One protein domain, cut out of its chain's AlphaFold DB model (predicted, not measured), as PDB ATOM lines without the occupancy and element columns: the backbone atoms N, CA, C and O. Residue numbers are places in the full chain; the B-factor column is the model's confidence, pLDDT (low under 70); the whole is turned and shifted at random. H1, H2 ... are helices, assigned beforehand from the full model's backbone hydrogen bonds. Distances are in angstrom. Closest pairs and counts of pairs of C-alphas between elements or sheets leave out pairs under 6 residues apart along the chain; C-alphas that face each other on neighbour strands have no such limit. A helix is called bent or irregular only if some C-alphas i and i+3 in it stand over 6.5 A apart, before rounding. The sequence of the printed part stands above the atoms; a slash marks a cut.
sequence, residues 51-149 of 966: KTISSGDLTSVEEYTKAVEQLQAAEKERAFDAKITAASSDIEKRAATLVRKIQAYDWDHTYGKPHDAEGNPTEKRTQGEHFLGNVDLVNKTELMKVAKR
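This is residues 51 to 149 of the 966 residues of an uncharacterized protein of Phialocephala subalpina (UniProt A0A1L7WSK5). The model is an open, flat V: the long helices H2 and H4 are its two arms, apart from each other, with the short helix H3 at the corner between them. The small helix H1 packs on H2, H6 packs on H4, and a long loop, residues 110 to 131, leads from the end of H4 to H5. The printed part has 99 residues, with six named helices in the order H1 to H6 and no named strand, and its class is all helix. It is only just extended, close to loose, with a radius of gyration of the C-alphas of 19.3 A and spans of 49 by 42 by 19 A.

Find C-alpha 51 at (188.374, 126.147, 135.899), where H1 begins; it covers residues 51 to 54. H2, residues 61 to 78, runs 25.7 A from first to last C-alpha. H3 follows at residues 82 to 87. Look next for C-alpha 90 at (158.882, 138.673, 125.031); from there H4, the longest helix, runs 28.4 A through residues 90 to 109. H5, residues 132 to 140, spans 13.7 A and is irregular: C-alphas 133 and 136 are 7.7 A apart. H6, residues 142 to 147, ends at C-alpha 147, (150.720, 122.695, 135.316).

Begin at H1, which touches H2 at residues 67 to 71 of H2 alone; the closest C-alphas, those of Ile 53 and Ala 67, are 5.9 A apart. H2 and H3 are close but not clearly touching, about perpendicular at 79 degrees, with the C-alphas of Lys 76 and Ala 82 closest at 6.3 A. H3 is also close to H4 but not clearly touching, with the C-alphas of Thr 85 and Lys 93 closest at 7.9 A. Residues 99 to 106 of H4 alone touch H6, at a steep tilt of 48 degrees, opposite ways; the closest C-alphas are those of Gln 103 and Leu 143, 5.9 A apart. H5 and H6 are close but not clearly touching, with the C-alphas of Val 138 and Met 144 closest at 6.7 A. H4 and H5 are apart. In H2, H3, H4 and H6 every O i to N i+4 pair is within hydrogen-bond range; in H5 3 of 5 are, and H1 is too short for such a pair.

The two C-alphas farthest apart, those of Thr 59 and Asp 136, are 51.6 A apart. The printed part has no cut. Residues 78 to 83 stand free, and the link from H4 to H5 is long, with 22 residues. The mean pLDDT of the printed part is 81.6; look for values under 70 at residues 51 to 57, 114, 119 to 124, 130 and 133.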
ATOM      1  N   LYS A  51     187.252 126.607 135.072       65.50
ATOM      2  CA  LYS A  51     188.374 126.147 135.899       65.50
ATOM      3  C   LYS A  51     189.357 127.298 136.087       65.50
ATOM      4  O   LYS A  51     189.626 127.646 137.229       65.50
ATOM      5  N   THR A  52     189.770 127.961 135.002       65.62
ATOM      6  CA  THR A  52     190.613 129.173 135.050       65.62
ATOM      7  C   THR A  52     189.945 130.346 135.785       65.62
ATOM      8  O   THR A  52     190.639 131.094 136.470       65.62
ATOM      9  N   ILE A  53     188.613 130.488 135.738       67.44
ATOM     10  CA  ILE A  53     187.887 131.476 136.567       67.44
ATOM     11  C   ILE A  53     187.988 131.125 138.067       67.44
ATOM     12  O   ILE A  53     188.128 132.016 138.899       67.44
ATOM     13  N   SER A  54     187.959 129.834 138.413       61.09
ATOM     14  CA  SER A  54     188.059 129.339 139.797       61.09
ATOM     15  C   SER A  54     189.489 129.154 140.335       61.09
ATOM     16  O   SER A  54     189.654 128.936 141.531       61.09
ATOM     17  N   SER A  55     190.517 129.201 139.479       63.38
ATOM     18  CA  SER A  55     191.902 128.839 139.828       63.38
ATOM     19  C   SER A  55     192.882 130.015 139.887       63.38
ATOM     20  O   SER A  55     194.093 129.790 139.922       63.38
ATOM     21  N   GLY A  56     192.394 131.253 139.827       64.25
ATOM     22  CA  GLY A  56     193.200 132.443 140.100       64.25
ATOM     23  C   GLY A  56     193.176 132.799 141.586       64.25
ATOM     24  O   GLY A  56     192.141 132.655 142.233       64.25
ATOM     25  N   ASP A  57     194.287 133.312 142.117       69.81
ATOM     26  CA  ASP A  57     194.296 133.948 143.438       69.81
ATOM     27  C   ASP A  57     193.422 135.214 143.388       69.81
ATOM     28  O   ASP A  57     193.800 136.224 142.794       69.81
ATOM     29  N   LEU A  58     192.228 135.157 143.984       79.06
ATOM     30  CA  LEU A  58     191.295 136.284 144.048       79.06
ATOM     31  C   LEU A  58     191.739 137.236 145.169       79.06
ATOM     32  O   LEU A  58     191.569 136.935 146.349       79.06
ATOM     33  N   THR A  59     192.329 138.377 144.805       80.38
ATOM     34  CA  THR A  59     192.973 139.298 145.765       80.38
ATOM     35  C   THR A  59     192.066 140.429 146.256       80.38
ATOM     36  O   THR A  59     192.418 141.141 147.197       80.38
ATOM     37  N   SER A  60     190.891 140.591 145.644       86.19
ATOM     38  CA  SER A  60     189.941 141.675 145.909       86.19
ATOM     39  C   SER A  60     188.478 141.214 145.846       86.19
ATOM     40  O   SER A  60     188.145 140.190 145.240       86.19
ATOM     41  N   VAL A  61     187.579 141.988 146.465       84.62
ATOM     42  CA  VAL A  61     186.126 141.715 146.465       84.62
ATOM     43  C   VAL A  61     185.545 141.895 145.058       84.62
ATOM     44  O   VAL A  61     184.618 141.190 144.660       84.62
ATOM     45  N   GLU A  62     186.126 142.804 144.283       84.75
ATOM     46  CA  GLU A  62     185.803 143.092 142.893       84.75
ATOM     47  C   GLU A  62     186.167 141.913 141.974       84.75
ATOM     48  O   GLU A  62     185.358 141.520 141.132       84.75
ATOM     49  N   GLU A  63     187.342 141.299 142.164       81.25
ATOM     50  CA  GLU A  63     187.735 140.072 141.455       81.25
ATOM     51  C   GLU A  63     186.829 138.895 141.824       81.25
ATOM     52  O   GLU A  63     186.355 138.197 140.928       81.25
ATOM     53  N   TYR A  64     186.525 138.711 143.114       83.31
ATOM     54  CA  TYR A  64     185.602 137.667 143.571       83.31
ATOM     55  C   TYR A  64     184.195 137.835 142.979       83.31
ATOM     56  O   TYR A  64     183.644 136.892 142.415       83.31
ATOM     57  N   THR A  65     183.629 139.044 143.038       87.50
ATOM     58  CA  THR A  65     182.292 139.334 142.491       87.50
ATOM     59  C   THR A  65     182.247 139.048 140.991       87.50
ATOM     60  O   THR A  65     181.341 138.368 140.513       87.50
ATOM     61  N   LYS A  66     183.274 139.482 140.253       84.81
ATOM     62  CA  LYS A  66     183.412 139.227 138.817       84.81
ATOM     63  C   LYS A  66     183.565 137.734 138.495       84.81
ATOM     64  O   LYS A  66     182.991 137.274 137.510       84.81
ATOM     65  N   ALA A  67     184.300 136.973 139.307       83.00
ATOM     66  CA  ALA A  67     184.413 135.524 139.145       83.00
ATOM     67  C   ALA A  67     183.058 134.828 139.369       83.00
ATOM     68  O   ALA A  67     182.665 133.985 138.564       83.00
ATOM     69  N   VAL A  68     182.291 135.239 140.388       86.19
ATOM     70  CA  VAL A  68     180.924 134.742 140.635       86.19
ATOM     71  C   VAL A  68     179.981 135.077 139.471       86.19
ATOM     72  O   VAL A  68     179.262 134.194 139.004       86.19
ATOM     73  N   GLU A  69     180.005 136.306 138.944       87.69
ATOM     74  CA  GLU A  69     179.218 136.684 137.757       87.69
ATOM     75  C   GLU A  69     179.569 135.823 136.531       87.69
ATOM     76  O   GLU A  69     178.676 135.371 135.809       87.69
ATOM     77  N   GLN A  70     180.860 135.560 136.308       84.81
ATOM     78  CA  GLN A  70     181.340 134.736 135.196       84.81
ATOM     79  C   GLN A  70     180.963 133.254 135.347       84.81
ATOM     80  O   GLN A  70     180.568 132.633 134.358       84.81
ATOM     81  N   LEU A  71     181.020 132.698 136.562       87.69
ATOM     82  CA  LEU A  71     180.564 131.332 136.847       87.69
ATOM     83  C   LEU A  71     179.051 131.200 136.630       87.69
ATOM     84  O   LEU A  71     178.624 130.348 135.852       87.69
ATOM     85  N   GLN A  72     178.247 132.109 137.191       87.44
ATOM     86  CA  GLN A  72     176.796 132.119 136.978       87.44
ATOM     87  C   GLN A  72     176.405 132.303 135.504       87.44
ATOM     88  O   GLN A  72     175.364 131.806 135.071       87.44
ATOM     89  N   ALA A  73     177.194 133.040 134.717       84.50
ATOM     90  CA  ALA A  73     176.986 133.160 133.276       84.50
ATOM     91  C   ALA A  73     177.322 131.850 132.538       84.50
ATOM     92  O   ALA A  73     176.562 131.433 131.663       84.50
ATOM     93  N   ALA A  74     178.412 131.173 132.916       85.06
ATOM     94  CA  ALA A  74     178.804 129.885 132.343       85.06
ATOM     95  C   ALA A  74     177.805 128.760 132.677       85.06
ATOM     96  O   ALA A  74     177.516 127.932 131.815       85.06
ATOM     97  N   GLU A  75     177.231 128.753 133.883       86.94
ATOM     98  CA  GLU A  75     176.120 127.869 134.265       86.94
ATOM     99  C   GLU A  75     174.883 128.122 133.392       86.94
ATOM    100  O   GLU A  75     174.351 127.193 132.782       86.94
ATOM    101  N   LYS A  76     174.469 129.389 133.251       84.88
ATOM    102  CA  LYS A  76     173.302 129.787 132.440       84.88
ATOM    103  C   LYS A  76     173.477 129.508 130.943       84.88
ATOM    104  O   LYS A  76     172.480 129.281 130.270       84.88
ATOM    105  N   GLU A  77     174.702 129.488 130.410       84.94
ATOM    106  CA  GLU A  77     174.961 129.051 129.026       84.94
ATOM    107  C   GLU A  77     174.891 127.517 128.862       84.94
ATOM    108  O   GLU A  77     174.606 127.024 127.768       84.94
ATOM    109  N   ARG A  78     175.141 126.756 129.937       84.06
ATOM    110  CA  ARG A  78     175.195 125.281 129.941       84.06
ATOM    111  C   ARG A  78     173.889 124.600 130.342       84.06
ATOM    112  O   ARG A  78     173.765 123.396 130.122       84.06
ATOM    113  N   ALA A  79     172.942 125.336 130.917       83.19
ATOM    114  CA  ALA A  79     171.627 124.819 131.277       83.19
ATOM    115  C   ALA A  79     170.907 124.195 130.063       83.19
ATOM    116  O   ALA A  79     171.068 124.643 128.924       83.19
ATOM    117  N   PHE A  80     170.114 123.144 130.292       88.94
ATOM    118  CA  PHE A  80     169.484 122.370 129.211       88.94
ATOM    119  C   PHE A  80     168.536 123.220 128.341       88.94
ATOM    120  O   PHE A  80     168.414 122.995 127.137       88.94
ATOM    121  N   ASP A  81     167.917 124.234 128.946       84.94
ATOM    122  CA  ASP A  81     167.002 125.198 128.343       84.94
ATOM    123  C   ASP A  81     167.713 126.414 127.722       84.94
ATOM    124  O   ASP A  81     167.070 127.182 127.008       84.94
ATOM    125  N   ALA A  82     169.022 126.606 127.941       85.69
ATOM    126  CA  ALA A  82     169.735 127.865 127.681       85.69
ATOM    127  C   ALA A  82     169.502 128.453 126.275       85.69
ATOM    128  O   ALA A  82     169.335 129.663 126.114       85.69
ATOM    129  N   LYS A  83     169.440 127.599 125.244       86.50
ATOM    130  CA  LYS A  83     169.139 128.011 123.859       86.50
ATOM    131  C   LYS A  83     167.706 128.522 123.693       86.50
ATOM    132  O   LYS A  83     167.494 129.497 122.979       86.50
ATOM    133  N   ILE A  84     166.743 127.859 124.330       83.94
ATOM    134  CA  ILE A  84     165.315 128.206 124.297       83.94
ATOM    135  C   ILE A  84     165.103 129.497 125.090       83.94
ATOM    136  O   ILE A  84     164.490 130.433 124.586       83.94
ATOM    137  N   THR A  85     165.708 129.611 126.272       82.88
ATOM    138  CA  THR A  85     165.684 130.823 127.104       82.88
ATOM    139  C   THR A  85     166.341 132.024 126.405       82.88
ATOM    140  O   THR A  85     165.832 133.142 126.500       82.88
ATOM    141  N   ALA A  86     167.402 131.814 125.616       85.56
ATOM    142  CA  ALA A  86     167.999 132.855 124.772       85.56
ATOM    143  C   ALA A  86     167.134 133.230 123.548       85.56
ATOM    144  O   ALA A  86     167.070 134.403 123.183       85.56
ATOM    145  N   ALA A  87     166.469 132.255 122.918       89.25
ATOM    146  CA  ALA A  87     165.596 132.465 121.757       89.25
ATOM    147  C   ALA A  87     164.176 132.949 122.116       89.25
ATOM    148  O   ALA A  87     163.447 133.397 121.232       89.25
ATOM    149  N   SER A  88     163.792 132.869 123.394       89.00
ATOM    150  CA  SER A  88     162.444 133.158 123.894       89.00
ATOM    151  C   SER A  88     161.942 134.536 123.467       89.00
ATOM    152  O   SER A  88     162.616 135.557 123.638       89.00
ATOM    153  N   SER A  89     160.706 134.584 122.987       92.38
ATOM    154  CA  SER A  89     159.976 135.820 122.725       92.38
ATOM    155  C   SER A  89     159.637 136.573 124.018       92.38
ATOM    156  O   SER A  89     159.704 136.051 125.134       92.38
ATOM    157  N   ASP A  90     159.223 137.831 123.880       90.88
ATOM    158  CA  ASP A  90     158.882 138.673 125.031       90.88
ATOM    159  C   ASP A  90     157.562 138.270 125.707       90.88
ATOM    160  O   ASP A  90     157.315 138.642 126.854       90.88
ATOM    161  N   ILE A  91     156.722 137.451 125.061       92.50
ATOM    162  CA  ILE A  91     155.626 136.769 125.761       92.50
ATOM    163  C   ILE A  91     156.145 135.612 126.618       92.50
ATOM    164  O   ILE A  91     155.783 135.555 127.788       92.50
ATOM    165  N   GLU A  92     157.012 134.742 126.101       85.94
ATOM    166  CA  GLU A  92     157.545 133.601 126.864       85.94
ATOM    167  C   GLU A  92     158.344 134.080 128.086       85.94
ATOM    168  O   GLU A  92     158.132 133.597 129.199       85.94
ATOM    169  N   LYS A  93     159.147 135.142 127.931       86.56
ATOM    170  CA  LYS A  93     159.828 135.823 129.048       86.56
ATOM    171  C   LYS A  93     158.847 136.374 130.094       86.56
ATOM    172  O   LYS A  93     159.100 136.244 131.295       86.56
ATOM    173  N   ARG A  94     157.722 136.975 129.675       91.50
ATOM    174  CA  ARG A  94     156.661 137.457 130.588       91.50
ATOM    175  C   ARG A  94     155.945 136.297 131.287       91.50
ATOM    176  O   ARG A  94     155.742 136.373 132.496       91.50
ATOM    177  N   ALA A  95     155.636 135.217 130.571       87.31
ATOM    178  CA  ALA A  95     155.002 134.018 131.115       87.31
ATOM    179  C   ALA A  95     155.901 133.323 132.151       87.31
ATOM    180  O   ALA A  95     155.472 133.121 133.282       87.31
ATOM    181  N   ALA A  96     157.176 133.076 131.833       86.75
ATOM    182  CA  ALA A  96     158.150 132.524 132.780       86.75
ATOM    183  C   ALA A  96     158.340 133.422 134.019       86.75
ATOM    184  O   ALA A  96     158.503 132.934 135.136       86.75
ATOM    185  N   THR A  97     158.268 134.748 133.851       89.00
ATOM    186  CA  THR A  97     158.299 135.702 134.973       89.00
ATOM    187  C   THR A  97     157.040 135.626 135.843       89.00
ATOM    188  O   THR A  97     157.132 135.834 137.051       89.00
ATOM    189  N   LEU A  98     155.874 135.314 135.269       92.06
ATOM    190  CA  LEU A  98     154.641 135.085 136.024       92.06
ATOM    191  C   LEU A  98     154.664 133.733 136.752       92.06
ATOM    192  O   LEU A  98     154.352 133.697 137.936       92.06
ATOM    193  N   VAL A  99     155.111 132.654 136.100       89.56
ATOM    194  CA  VAL A  99     155.221 131.317 136.718       89.56
ATOM    195  C   VAL A  99     156.155 131.335 137.933       89.56
ATOM    196  O   VAL A  99     155.793 130.803 138.975       89.56
ATOM    197  N   ARG A 100     157.294 132.041 137.872       88.31
ATOM    198  CA  ARG A 100     158.177 132.227 139.047       88.31
ATOM    199  C   ARG A 100     157.508 132.985 140.200       88.31
ATOM    200  O   ARG A 100     157.821 132.725 141.355       88.31
ATOM    201  N   LYS A 101     156.598 133.925 139.910       91.44
ATOM    202  CA  LYS A 101     155.818 134.631 140.945       91.44
ATOM    203  C   LYS A 101     154.733 133.749 141.549       91.44
ATOM    204  O   LYS A 101     154.471 133.881 142.734       91.44
ATOM    205  N   ILE A 102     154.130 132.872 140.748       91.19
ATOM    206  CA  ILE A 102     153.170 131.863 141.203       91.19
ATOM    207  C   ILE A 102     153.877 130.863 142.128       91.19
ATOM    208  O   ILE A 102     153.482 130.729 143.275       91.19
ATOM    209  N   GLN A 103     155.014 130.303 141.702       88.81
ATOM    210  CA  GLN A 103     155.842 129.419 142.529       88.81
ATOM    211  C   GLN A 103     156.250 130.062 143.869       88.81
ATOM    212  O   GLN A 103     156.165 129.417 144.908       88.81
ATOM    213  N   ALA A 104     156.667 131.333 143.864       86.38
ATOM    214  CA  ALA A 104     156.995 132.059 145.094       86.38
ATOM    215  C   ALA A 104     155.757 132.363 145.963       86.38
ATOM    216  O   ALA A 104     155.854 132.366 147.185       86.38
ATOM    217  N   TYR A 105     154.593 132.595 145.350       88.50
ATOM    218  CA  TYR A 105     153.333 132.767 146.072       88.50
ATOM    219  C   TYR A 105     152.924 131.474 146.786       88.50
ATOM    220  O   TYR A 105     152.695 131.514 147.990       88.50
ATOM    221  N   ASP A 106     152.914 130.340 146.082       88.25
ATOM    222  CA  ASP A 106     152.582 129.030 146.657       88.25
ATOM    223  C   ASP A 106     153.566 128.641 147.780       88.25
ATOM    224  O   ASP A 106     153.151 128.142 148.826       88.25
ATOM    225  N   TRP A 107     154.860 128.948 147.619       85.00
ATOM    226  CA  TRP A 107     155.876 128.771 148.667       85.00
ATOM    227  C   TRP A 107     155.542 129.560 149.945       85.00
ATOM    228  O   TRP A 107     155.627 129.011 151.039       85.00
ATOM    229  N   ASP A 108     155.162 130.836 149.821       83.88
ATOM    230  CA  ASP A 108     154.887 131.713 150.970       83.88
ATOM    231  C   ASP A 108     153.476 131.535 151.582       83.88
ATOM    232  O   ASP A 108     153.244 132.010 152.697       83.88
ATOM    233  N   HIS A 109     152.525 130.912 150.867       84.12
ATOM    234  CA  HIS A 109     151.096 130.900 151.241       84.12
ATOM    235  C   HIS A 109     150.440 129.510 151.315       84.12
ATOM    236  O   HIS A 109     149.406 129.390 151.972       84.12
ATOM    237  N   THR A 110     150.993 128.481 150.666       83.75
ATOM    238  CA  THR A 110     150.456 127.106 150.697       83.75
ATOM    239  C   THR A 110     151.278 126.188 151.599       83.75
ATOM    240  O   THR A 110     150.699 125.389 152.328       83.75
ATOM    241  N   TYR A 111     152.607 126.316 151.586       83.38
ATOM    242  CA  TYR A 111     153.504 125.457 152.362       83.38
ATOM    243  C   TYR A 111     153.928 126.074 153.700       83.38
ATOM    244  O   TYR A 111     153.961 127.293 153.888       83.38
ATOM    245  N   GLY A 112     154.284 125.208 154.647       75.81
ATOM    246  CA  GLY A 112     154.917 125.592 155.898       75.81
ATOM    247  C   GLY A 112     156.361 126.065 155.737       75.81
ATOM    248  O   GLY A 112     157.028 125.832 154.726       75.81
ATOM    249  N   LYS A 113     156.877 126.696 156.796       72.00
ATOM    250  CA  LYS A 113     158.323 126.822 156.993       72.00
ATOM    251  C   LYS A 113     158.799 125.596 157.770       72.00
ATOM    252  O   LYS A 113     158.172 125.282 158.779       72.00
ATOM    253  N   PRO A 114     159.917 124.959 157.387       63.19
ATOM    254  CA  PRO A 114     160.401 123.780 158.099       63.19
ATOM    255  C   PRO A 114     160.820 124.099 159.538       63.19
ATOM    256  O   PRO A 114     160.755 123.218 160.381       63.19
ATOM    257  N   HIS A 115     161.214 125.347 159.831       72.44
ATOM    258  CA  HIS A 115     161.600 125.794 161.172       72.44
ATOM    259  C   HIS A 115     160.989 127.163 161.525       72.44
ATOM    260  O   HIS A 115     160.666 127.955 160.628       72.44
ATOM    261  N   ASP A 116     160.831 127.428 162.824       74.00
ATOM    262  CA  ASP A 116     160.381 128.710 163.387       74.00
ATOM    263  C   ASP A 116     161.504 129.780 163.390       74.00
ATOM    264  O   ASP A 116     162.484 129.674 162.646       74.00
ATOM    265  N   ALA A 117     161.351 130.873 164.150       74.06
ATOM    266  CA  ALA A 117     162.380 131.920 164.239       74.06
ATOM    267  C   ALA A 117     163.502 131.571 165.241       74.06
ATOM    268  O   ALA A 117     164.559 132.207 165.242       74.06
ATOM    269  N   GLU A 118     163.267 130.557 166.069       72.12
ATOM    270  CA  GLU A 118     164.102 130.076 167.161       72.12
ATOM    271  C   GLU A 118     164.961 128.867 166.732       72.12
ATOM    272  O   GLU A 118     165.980 128.580 167.361       72.12
ATOM    273  N   GLY A 119     164.599 128.213 165.623       64.06
ATOM    274  CA  GLY A 119     165.293 127.079 165.013       64.06
ATOM    275  C   GLY A 119     164.664 125.712 165.299       64.06
ATOM    276  O   GLY A 119     165.271 124.701 164.951       64.06
ATOM    277  N   ASN A 120     163.477 125.654 165.910       61.84
ATOM    278  CA  ASN A 120     162.751 124.401 166.133       61.84
ATOM    279  C   ASN A 120     161.980 124.006 164.863       61.84
ATOM    280  O   ASN A 120     161.509 124.902 164.158       61.84
ATOM    281  N   PRO A 121     161.805 122.704 164.562       54.41
ATOM    282  CA  PRO A 121     160.900 122.266 163.503       54.41
ATOM    283  C   PRO A 121     159.477 122.788 163.734       54.41
ATOM    284  O   PRO A 121     159.025 122.822 164.878       54.41
ATOM    285  N   THR A 122     158.757 123.170 162.674       62.94
ATOM    286  CA  THR A 122     157.320 123.486 162.794       62.94
ATOM    287  C   THR A 122     156.462 122.322 162.321       62.94
ATOM    288  O   THR A 122     156.823 121.627 161.378       62.94
ATOM    289  N   GLU A 123     155.282 122.173 162.917       65.25
ATOM    290  CA  GLU A 123     154.245 121.197 162.540       65.25
ATOM    291  C   GLU A 123     153.624 121.475 161.150       65.25
ATOM    292  O   GLU A 123     152.677 120.810 160.735       65.25
ATOM    293  N   LYS A 124     154.100 122.491 160.413       69.81
ATOM    294  CA  LYS A 124     153.533 122.872 159.118       69.81
ATOM    295  C   LYS A 124     154.230 122.166 157.965       69.81
ATOM    296  O   LYS A 124     155.337 122.549 157.588       69.81
ATOM    297  N   ARG A 125     153.483 121.247 157.356       76.19
ATOM    298  CA  ARG A 125     153.841 120.466 156.169       76.19
ATOM    299  C   ARG A 125     154.525 121.294 155.073       76.19
ATOM    300  O   ARG A 125     154.047 122.375 154.705       76.19
ATOM    301  N   THR A 126     155.654 120.814 154.558       80.62
ATOM    302  CA  THR A 126     156.509 121.528 153.595       80.62
ATOM    303  C   THR A 126     156.661 120.794 152.264       80.62
ATOM    304  O   THR A 126     156.590 119.571 152.176       80.62
ATOM    305  N   GLN A 127     156.976 121.552 151.206       72.31
ATOM    306  CA  GLN A 127     157.168 121.065 149.829       72.31
ATOM    307  C   GLN A 127     158.219 119.944 149.629       72.31
ATOM    308  O   GLN A 127     158.365 119.453 148.512       72.31
ATOM    309  N   GLY A 128     159.019 119.617 150.652       72.25
ATOM    310  CA  GLY A 128     160.044 118.567 150.601       72.25
ATOM    311  C   GLY A 128     159.613 117.235 151.221       72.25
ATOM    312  O   GLY A 128     160.366 116.267 151.138       72.25
ATOM    313  N   GLU A 129     158.442 117.190 151.855       73.50
ATOM    314  CA  GLU A 129     157.896 115.988 152.484       73.50
ATOM    315  C   GLU A 129     157.217 115.049 151.479       73.50
ATOM    316  O   GLU A 129     157.099 115.323 150.280       73.50
ATOM    317  N   HIS A 130     156.790 113.904 152.000       68.94
ATOM    318  CA  HIS A 130     156.166 112.811 151.277       68.94
ATOM    319  C   HIS A 130     154.961 113.242 150.425       68.94
ATOM    320  O   HIS A 130     154.238 114.181 150.744       68.94
ATOM    321  N   PHE A 131     154.770 112.570 149.281       77.31
ATOM    322  CA  PHE A 131     153.790 112.995 148.274       77.31
ATOM    323  C   PHE A 131     152.344 112.873 148.762       77.31
ATOM    324  O   PHE A 131     151.533 113.734 148.432       77.31
ATOM    325  N   LEU A 132     152.017 111.820 149.518       70.00
ATOM    326  CA  LEU A 132     150.646 111.580 149.965       70.00
ATOM    327  C   LEU A 132     150.245 112.590 151.045       70.00
ATOM    328  O   LEU A 132     149.254 113.290 150.852       70.00
ATOM    329  N   GLY A 133     151.090 112.810 152.051       69.31
ATOM    330  CA  GLY A 133     150.929 113.854 153.062       69.31
ATOM    331  C   GLY A 133     151.063 115.281 152.532       69.31
ATOM    332  O   GLY A 133     150.899 116.224 153.291       69.31
ATOM    333  N   ASN A 134     151.330 115.481 151.239       81.88
ATOM    334  CA  ASN A 134     151.304 116.788 150.574       81.88
ATOM    335  C   ASN A 134     150.253 116.887 149.455       81.88
ATOM    336  O   ASN A 134     150.182 117.929 148.802       81.88
ATOM    337  N   VAL A 135     149.461 115.845 149.164       81.94
ATOM    338  CA  VAL A 135     148.680 115.795 147.912       81.94
ATOM    339  C   VAL A 135     147.587 116.872 147.845       81.94
ATOM    340  O   VAL A 135     147.393 117.488 146.792       81.94
ATOM    341  N   ASP A 136     146.943 117.173 148.976       84.19
ATOM    342  CA  ASP A 136     145.981 118.269 149.130       84.19
ATOM    343  C   ASP A 136     146.660 119.636 148.933       84.19
ATOM    344  O   ASP A 136     146.170 120.474 148.176       84.19
ATOM    345  N   LEU A 137     147.821 119.862 149.562       87.06
ATOM    346  CA  LEU A 137     148.592 121.104 149.449       87.06
ATOM    347  C   LEU A 137     149.063 121.328 148.011       87.06
ATOM    348  O   LEU A 137     148.903 122.421 147.466       87.06
ATOM    349  N   VAL A 138     149.564 120.278 147.361       88.31
ATOM    350  CA  VAL A 138     149.992 120.297 145.961       88.31
ATOM    351  C   VAL A 138     148.829 120.657 145.035       88.31
ATOM    352  O   VAL A 138     149.007 121.519 144.169       88.31
ATOM    353  N   ASN A 139     147.640 120.071 145.208       87.12
ATOM    354  CA  ASN A 139     146.482 120.417 144.379       87.12
ATOM    355  C   ASN A 139     145.976 121.854 144.607       87.12
ATOM    356  O   ASN A 139     145.631 122.523 143.626       87.12
ATOM    357  N   LYS A 140     146.024 122.355 145.853       89.31
ATOM    358  CA  LYS A 140     145.652 123.737 146.210       89.31
ATOM    359  C   LYS A 140     146.517 124.793 145.505       89.31
ATOM    360  O   LYS A 140     146.011 125.888 145.238       89.31
ATOM    361  N   THR A 141     147.782 124.498 145.173       92.06
ATOM    362  CA  THR A 141     148.710 125.475 144.559       92.06
ATOM    363  C   THR A 141     148.216 126.072 143.232       92.06
ATOM    364  O   THR A 141     147.634 125.400 142.373       92.06
ATOM    365  N   GLU A 142     148.519 127.350 143.004       92.38
ATOM    366  CA  GLU A 142     148.324 127.995 141.703       92.38
ATOM    367  C   GLU A 142     149.295 127.443 140.643       92.38
ATOM    368  O   GLU A 142     148.933 127.336 139.467       92.38
ATOM    369  N   LEU A 143     150.490 126.989 141.038       92.69
ATOM    370  CA  LEU A 143     151.432 126.304 140.154       92.69
ATOM    371  C   LEU A 143     150.848 125.003 139.587       92.69
ATOM    372  O   LEU A 143     150.984 124.765 138.387       92.69
ATOM    373  N   MET A 144     150.141 124.197 140.388       92.12
ATOM    374  CA  MET A 144     149.468 122.989 139.895       92.12
ATOM    375  C   MET A 144     148.308 123.327 138.946       92.12
ATOM    376  O   MET A 144     148.144 122.679 137.910       92.12
ATOM    377  N   LYS A 145     147.551 124.399 139.211       91.12
ATOM    378  CA  LYS A 145     146.498 124.902 138.301       91.12
ATOM    379  C   LYS A 145     147.062 125.421 136.968       91.12
ATOM    380  O   LYS A 145     146.369 125.372 135.949       91.12
ATOM    381  N   VAL A 146     148.317 125.885 136.942       91.06
ATOM    382  CA  VAL A 146     149.067 126.166 135.703       91.06
ATOM    383  C   VAL A 146     149.565 124.870 135.051       91.06
ATOM    384  O   VAL A 146     149.374 124.691 133.849       91.06
ATOM    385  N   ALA A 147     150.149 123.946 135.818       89.75
ATOM    386  CA  ALA A 147     150.720 122.695 135.316       89.75
ATOM    387  C   ALA A 147     149.673 121.776 134.662       89.75
ATOM    388  O   ALA A 147     149.934 121.253 133.579       89.75
ATOM    389  N   LYS A 148     148.470 121.660 135.248       85.50
ATOM    390  CA  LYS A 148     147.303 120.943 134.688       85.50
ATOM    391  C   LYS A 148     146.817 121.524 133.345       85.50
ATOM    392  O   LYS A 148     146.119 120.855 132.594       85.50
ATOM    393  N   ARG A 149     147.186 122.771 133.014       86.81
ATOM    394  CA  ARG A 149     146.843 123.446 131.742       86.81
ATOM    395  C   ARG A 149     147.998 123.488 130.740       86.81
ATOM    396  O   ARG A 149     147.761 123.752 129.562       86.81
TER     397      ARG A 149